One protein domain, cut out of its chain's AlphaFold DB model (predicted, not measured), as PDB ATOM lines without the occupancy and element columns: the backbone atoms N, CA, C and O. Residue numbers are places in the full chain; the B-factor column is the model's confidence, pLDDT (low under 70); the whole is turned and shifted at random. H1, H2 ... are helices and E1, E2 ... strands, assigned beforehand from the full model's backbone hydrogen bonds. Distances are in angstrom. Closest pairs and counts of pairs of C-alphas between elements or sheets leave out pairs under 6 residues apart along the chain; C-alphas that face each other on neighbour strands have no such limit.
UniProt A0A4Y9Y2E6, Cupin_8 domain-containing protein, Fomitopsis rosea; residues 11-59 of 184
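AT A GLANCE: This is residues 11 to 59 of the 184 residues of the protein "Cupin_8 domain-containing protein" of Fomitopsis rosea (UniProt A0A4Y9Y2E6). A long straight helix, H1, sticks out with its residues 11 to 27 from a small body in which two short parallel strands, E1 and E2, lie side by side and the chain loops from one to the other through the helix H2. The body is a loose ring, with H2 along the side opposite the two strands, and H1 makes much of the length. The printed part has 49 residues, with two named helices and two named strands in the order H1, E1, H2, E2, and its class is mostly helix. It is extended, with a radius of gyration of the C-alphas of 15.2 A and spans of 49 by 18 by 13 A.

IN THESE COORDINATES: H1 is residues 11 to 28, 25.8 A from C-alpha 11 at (374.046, -13.875, 5.965) to C-alpha 28 at (350.436, -5.048, 11.447). E1 is residues 33 to 35, 6.6 A long. H2 is residues 41 to 50, 14.5 A long. E2 is residues 54 to 56, 6.3 A long, and ends with C-alpha 56 at (341.211, 4.928, 24.492).

HOW THE PARTS SIT: E1 and E2 are parallel neighbours, with 16 degrees between their directions. The C-alphas of Val 34 and Leu 55 face each other at 4.8 A. N 35 and O 55 are within hydrogen-bond range at 2.8 A, and so are N 55 and O 33 at 2.9 A. E1, H2 and E2 form a strand-helix-strand unit, two parallel neighbour strands with a helix between them in the chain, and its crossover is right-handed. The closest C-alphas of H2 and E2, those of Leu 47 and Val 54, are 7.8 A apart. H1 and H2 are only just apart, with their closest C-alphas at 8.4 A. H1 and E2 are apart. In H1 and H2 every O i to N i+4 pair is within hydrogen-bond range.

THE WHOLE: The two C-alphas farthest apart are those of Thr 11 and Ser 59, at 48.7 A. Without residues 11 to 27, which stand free, the body spans 25 by 18 by 8 A. The printed part has no cut, and its three links, H1 to E1, E1 to H2 and H2 to E2, are tight. The mean pLDDT of the printed part is 89.9, and residues 11 to 12 are under 70.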
ATOM      1  N   THR A  11     374.628 -14.842   6.908       63.44
ATOM      2  CA  THR A  11     374.046 -13.875   5.965       63.44
ATOM      3  C   THR A  11     372.601 -14.213   5.599       63.44
ATOM      4  O   THR A  11     371.741 -13.330   5.608       63.44
ATOM      5  N   VAL A  12     372.292 -15.494   5.375       68.81
ATOM      6  CA  VAL A  12     370.919 -15.990   5.164       68.81
ATOM      7  C   VAL A  12     370.079 -15.839   6.434       68.81
ATOM      8  O   VAL A  12     368.919 -15.441   6.360       68.81
ATOM      9  N   ARG A  13     370.665 -16.078   7.614       72.25
ATOM     10  CA  ARG A  13     369.997 -15.910   8.914       72.25
ATOM     11  C   ARG A  13     369.646 -14.446   9.193       72.25
ATOM     12  O   ARG A  13     368.524 -14.161   9.598       72.25
ATOM     13  N   GLY A  14     370.570 -13.517   8.937       76.56
ATOM     14  CA  GLY A  14     370.314 -12.078   9.057       76.56
ATOM     15  C   GLY A  14     369.258 -11.584   8.062       76.56
ATOM     16  O   GLY A  14     368.381 -10.805   8.430       76.56
ATOM     17  N   GLY A  15     369.294 -12.094   6.825       87.56
ATOM     18  CA  GLY A  15     368.280 -11.814   5.806       87.56
ATOM     19  C   GLY A  15     366.889 -12.316   6.197       87.56
ATOM     20  O   GLY A  15     365.923 -11.565   6.091       87.56
ATOM     21  N   ALA A  16     366.792 -13.542   6.717       90.69
ATOM     22  CA  ALA A  16     365.532 -14.126   7.172       90.69
ATOM     23  C   ALA A  16     364.927 -13.364   8.361       90.69
ATOM     24  O   ALA A  16     363.734 -13.083   8.352       90.69
ATOM     25  N   LEU A  17     365.735 -12.975   9.356       92.50
ATOM     26  CA  LEU A  17     365.256 -12.182  10.497       92.50
ATOM     27  C   LEU A  17     364.746 -10.804  10.062       92.50
ATOM     28  O   LEU A  17     363.691 -10.368  10.515       92.50
ATOM     29  N   LYS A  18     365.469 -10.138   9.155       91.12
ATOM     30  CA  LYS A  18     365.034  -8.856   8.593       91.12
ATOM     31  C   LYS A  18     363.741  -9.004   7.791       91.12
ATOM     32  O   LYS A  18     362.865  -8.156   7.907       91.12
ATOM     33  N   TRP A  19     363.623 -10.071   7.003       92.88
ATOM     34  CA  TRP A  19     362.406 -10.364   6.251       92.88
ATOM     35  C   TRP A  19     361.217 -10.595   7.189       92.88
ATOM     36  O   TRP A  19     360.228  -9.893   7.057       92.88
ATOM     37  N   ILE A  20     361.341 -11.462   8.203       92.75
ATOM     38  CA  ILE A  20     360.268 -11.707   9.185       92.75
ATOM     39  C   ILE A  20     359.855 -10.417   9.903       92.75
ATOM     40  O   ILE A  20     358.664 -10.174  10.080       92.75
ATOM     41  N   ALA A  21     360.818  -9.583  10.307       90.62
ATOM     42  CA  ALA A  21     360.512  -8.301  10.936       90.62
ATOM     43  C   ALA A  21     359.716  -7.388   9.990       90.62
ATOM     44  O   ALA A  21     358.709  -6.820  10.401       90.62
ATOM     45  N   ASN A  22     360.129  -7.287   8.724       90.19
ATOM     46  CA  ASN A  22     359.418  -6.497   7.721       90.19
ATOM     47  C   ASN A  22     358.006  -7.034   7.464       90.19
ATOM     48  O   ASN A  22     357.066  -6.256   7.522       90.19
ATOM     49  N   GLU A  23     357.834  -8.345   7.271       92.88
ATOM     50  CA  GLU A  23     356.508  -8.951   7.077       92.88
ATOM     51  C   GLU A  23     355.598  -8.703   8.286       92.88
ATOM     52  O   GLU A  23     354.426  -8.379   8.126       92.88
ATOM     53  N   TYR A  24     356.134  -8.800   9.509       88.00
ATOM     54  CA  TYR A  24     355.391  -8.462  10.724       88.00
ATOM     55  C   TYR A  24     354.937  -6.996  10.722       88.00
ATOM     56  O   TYR A  24     353.782  -6.717  11.049       88.00
ATOM     57  N   TYR A  25     355.820  -6.058  10.361       86.25
ATOM     58  CA  TYR A  25     355.472  -4.639  10.277       86.25
ATOM     59  C   TYR A  25     354.470  -4.351   9.156       86.25
ATOM     60  O   TYR A  25     353.547  -3.571   9.372       86.25
ATOM     61  N   ASP A  26     354.600  -4.995   7.998       87.56
ATOM     62  CA  ASP A  26     353.701  -4.805   6.858       87.56
ATOM     63  C   ASP A  26     352.298  -5.359   7.155       87.56
ATOM     64  O   ASP A  26     351.297  -4.715   6.836       87.56
ATOM     65  N   LEU A  27     352.208  -6.513   7.830       85.56
ATOM     66  CA  LEU A  27     350.937  -7.116   8.245       85.56
ATOM     67  C   LEU A  27     350.246  -6.324   9.362       85.56
ATOM     68  O   LEU A  27     349.022  -6.176   9.345       85.56
ATOM     69  N   ASN A  28     351.005  -5.812  10.335       82.75
ATOM     70  CA  ASN A  28     350.436  -5.048  11.447       82.75
ATOM     71  C   ASN A  28     350.202  -3.572  11.117       82.75
ATOM     72  O   ASN A  28     349.330  -2.951  11.731       82.75
ATOM     73  N   GLY A  29     350.936  -3.021  10.153       82.00
ATOM     74  CA  GLY A  29     350.950  -1.602   9.830       82.00
ATOM     75  C   GLY A  29     351.571  -0.734  10.930       82.00
ATOM     76  O   GLY A  29     352.041  -1.207  11.963       82.00
ATOM     77  N   SER A  30     351.550   0.581  10.704       83.44
ATOM     78  CA  SER A  30     352.064   1.597  11.636       83.44
ATOM     79  C   SER A  30     350.964   2.437  12.295       83.44
ATOM     80  O   SER A  30     351.252   3.496  12.851       83.44
ATOM     81  N   HIS A  31     349.701   2.029  12.161       87.25
ATOM     82  CA  HIS A  31     348.570   2.732  12.758       87.25
ATOM     83  C   HIS A  31     348.244   2.150  14.133       87.25
ATOM     84  O   HIS A  31     348.581   1.008  14.443       87.25
ATOM     85  N   TYR A  32     347.569   2.956  14.940       91.81
ATOM     86  CA  TYR A  32     346.934   2.539  16.180       91.81
ATOM     87  C   TYR A  32     345.439   2.810  16.058       91.81
ATOM     88  O   TYR A  32     345.029   3.745  15.362       91.81
ATOM     89  N   ASP A  33     344.637   1.993  16.727       92.62
ATOM     90  CA  ASP A  33     343.194   2.199  16.764       92.62
ATOM     91  C   ASP A  33     342.842   3.230  17.840       92.62
ATOM     92  O   ASP A  33     343.545   3.378  18.844       92.62
ATOM     93  N   VAL A  34     341.756   3.967  17.617       96.50
ATOM     94  CA  VAL A  34     341.243   4.965  18.559       96.50
ATOM     95  C   VAL A  34     339.843   4.551  18.978       96.50
ATOM     96  O   VAL A  34     338.960   4.443  18.130       96.50
ATOM     97  N   LEU A  35     339.645   4.333  20.274       96.75
ATOM     98  CA  LEU A  35     338.342   4.051  20.861       96.75
ATOM     99  C   LEU A  35     337.821   5.303  21.560       96.75
ATOM    100  O   LEU A  35     338.484   5.849  22.442       96.75
ATOM    101  N   ASP A  36     336.634   5.755  21.170       97.06
ATOM    102  CA  ASP A  36     335.965   6.869  21.846       97.06
ATOM    103  C   ASP A  36     335.251   6.417  23.138       97.06
ATOM    104  O   ASP A  36     334.999   7.244  24.009       97.06
ATOM    105  N   GLU A  37     334.992   5.111  23.293       96.38
ATOM    106  CA  GLU A  37     334.323   4.484  24.443       96.38
ATOM    107  C   GLU A  37     335.227   3.439  25.129       96.38
ATOM    108  O   GLU A  37     336.226   2.991  24.557       96.38
ATOM    109  N   LEU A  38     334.888   3.051  26.365       95.69
ATOM    110  CA  LEU A  38     335.591   1.984  27.086       95.69
ATOM    111  C   LEU A  38     335.240   0.615  26.473       95.69
ATOM    112  O   LEU A  38     334.053   0.329  26.299       95.69
ATOM    113  N   PRO A  39     336.226  -0.247  26.163       96.12
ATOM    114  CA  PRO A  39     335.948  -1.577  25.639       96.12
ATOM    115  C   PRO A  39     335.378  -2.493  26.728       96.12
ATOM    116  O   PRO A  39     335.742  -2.403  27.900       96.12
ATOM    117  N   SER A  40     334.551  -3.458  26.332       95.81
ATOM    118  CA  SER A  40     334.241  -4.604  27.193       95.81
ATOM    119  C   SER A  40     335.491  -5.476  27.428       95.81
ATOM    120  O   SER A  40     336.416  -5.460  26.607       95.81
ATOM    121  N   PRO A  41     335.521  -6.324  28.478       96.12
ATOM    122  CA  PRO A  41     336.641  -7.242  28.712       96.12
ATOM    123  C   PRO A  41     336.980  -8.122  27.498       96.12
ATOM    124  O   PRO A  41     338.147  -8.361  27.186       96.12
ATOM    125  N   LEU A  42     335.959  -8.587  26.767       95.19
ATOM    126  CA  LEU A  42     336.137  -9.411  25.569       95.19
ATOM    127  C   LEU A  42     336.760  -8.621  24.410       95.19
ATOM    128  O   LEU A  42     337.619  -9.142  23.697       95.19
ATOM    129  N   GLU A  43     336.326  -7.380  24.199       94.94
ATOM    130  CA  GLU A  43     336.905  -6.504  23.177       94.94
ATOM    131  C   GLU A  43     338.350  -6.162  23.518       94.94
ATOM    132  O   GLU A  43     339.224  -6.308  22.665       94.94
ATOM    133  N   PHE A  44     338.628  -5.818  24.774       95.25
ATOM    134  CA  PHE A  44     339.984  -5.530  25.216       95.25
ATOM    135  C   PHE A  44     340.909  -6.748  25.099       95.25
ATOM    136  O   PHE A  44     342.025  -6.630  24.595       95.25
ATOM    137  N   SER A  45     340.429  -7.944  25.449       94.88
ATOM    138  CA  SER A  45     341.170  -9.196  25.246       94.88
ATOM    139  C   SER A  45     341.562  -9.399  23.776       94.88
ATOM    140  O   SER A  45     342.716  -9.712  23.470       94.88
ATOM    141  N   ARG A  46     340.644  -9.135  22.834       93.25
ATOM    142  CA  ARG A  46     340.937  -9.200  21.391       93.25
ATOM    143  C   ARG A  46     342.007  -8.191  20.970       93.25
ATOM    144  O   ARG A  46     342.871  -8.548  20.174       93.25
ATOM    145  N   LEU A  47     341.989  -6.976  21.521       92.69
ATOM    146  CA  LEU A  47     343.017  -5.962  21.255       92.69
ATOM    147  C   LEU A  47     344.400  -6.417  21.741       92.69
ATOM    148  O   LEU A  47     345.374  -6.330  20.992       92.69
ATOM    149  N   ILE A  48     344.479  -6.994  22.946       91.69
ATOM    150  CA  ILE A  48     345.723  -7.572  23.484       91.69
ATOM    151  C   ILE A  48     346.254  -8.672  22.555       91.69
ATOM    152  O   ILE A  48     347.450  -8.711  22.263       91.69
ATOM    153  N   HIS A  49     345.380  -9.555  22.063       89.69
ATOM    154  CA  HIS A  49     345.773 -10.654  21.178       89.69
ATOM    155  C   HIS A  49     346.396 -10.188  19.857       89.69
ATOM    156  O   HIS A  49     347.282 -10.865  19.341       89.69
ATOM    157  N   ILE A  50     345.966  -9.041  19.330       88.06
ATOM    158  CA  ILE A  50     346.539  -8.441  18.116       88.06
ATOM    159  C   ILE A  50     347.912  -7.815  18.408       88.06
ATOM    160  O   ILE A  50     348.741  -7.707  17.509       88.06
ATOM    161  N   SER A  51     348.184  -7.442  19.666       87.44
ATOM    162  CA  SER A  51     349.440  -6.801  20.089       87.44
ATOM    163  C   SER A  51     349.730  -5.486  19.349       87.44
ATOM    164  O   SER A  51     350.883  -5.146  19.081       87.44
ATOM    165  N   ARG A  52     348.672  -4.722  19.043       86.88
ATOM    166  CA  ARG A  52     348.752  -3.373  18.467       86.88
ATOM    167  C   ARG A  52     348.431  -2.317  19.535       86.88
ATOM    168  O   ARG A  52     347.513  -2.536  20.325       86.88
ATOM    169  N   PRO A  53     349.137  -1.169  19.563       91.88
ATOM    170  CA  PRO A  53     348.762  -0.048  20.419       91.88
ATOM    171  C   PRO A  53     347.351   0.469  20.110       91.88
ATOM    172  O   PRO A  53     346.938   0.515  18.949       91.88
ATOM    173  N   VAL A  54     346.640   0.908  21.148       93.81
ATOM    174  CA  VAL A  54     345.302   1.505  21.049       93.81
ATOM    175  C   VAL A  54     345.248   2.737  21.943       93.81
ATOM    176  O   VAL A  54     345.742   2.709  23.069       93.81
ATOM    177  N   LEU A  55     344.639   3.812  21.447       95.62
ATOM    178  CA  LEU A  55     344.314   5.001  22.227       95.62
ATOM    179  C   LEU A  55     342.840   4.945  22.639       95.62
ATOM    180  O   LEU A  55     341.961   5.002  21.785       95.62
ATOM    181  N   ILE A  56     342.569   4.882  23.939       95.88
ATOM    182  CA  ILE A  56     341.211   4.928  24.492       95.88
ATOM    183  C   ILE A  56     340.985   6.339  25.033       95.88
ATOM    184  O   ILE A  56     341.718   6.781  25.915       95.88
ATOM    185  N   LYS A  57     340.020   7.077  24.474       94.88
ATOM    186  CA  LYS A  57     339.716   8.455  24.896       94.88
ATOM    187  C   LYS A  57     338.779   8.520  26.095       94.88
ATOM    188  O   LYS A  57     338.828   9.495  26.841       94.88
ATOM    189  N   ALA A  58     337.913   7.522  26.258       92.81
ATOM    190  CA  ALA A  58     337.078   7.416  27.442       92.81
ATOM    191  C   ALA A  58     337.934   7.111  28.679       92.81
ATOM    192  O   ALA A  58     338.932   6.396  28.603       92.81
ATOM    193  N   SER A  59     337.514   7.638  29.826       88.88
ATOM    194  CA  SER A  59     338.156   7.420  31.122       88.88
ATOM    195  C   SER A  59     337.109   6.942  32.123       88.88
ATOM    196  O   SER A  59     336.000   7.473  32.146       88.88
TER     197      SER A  59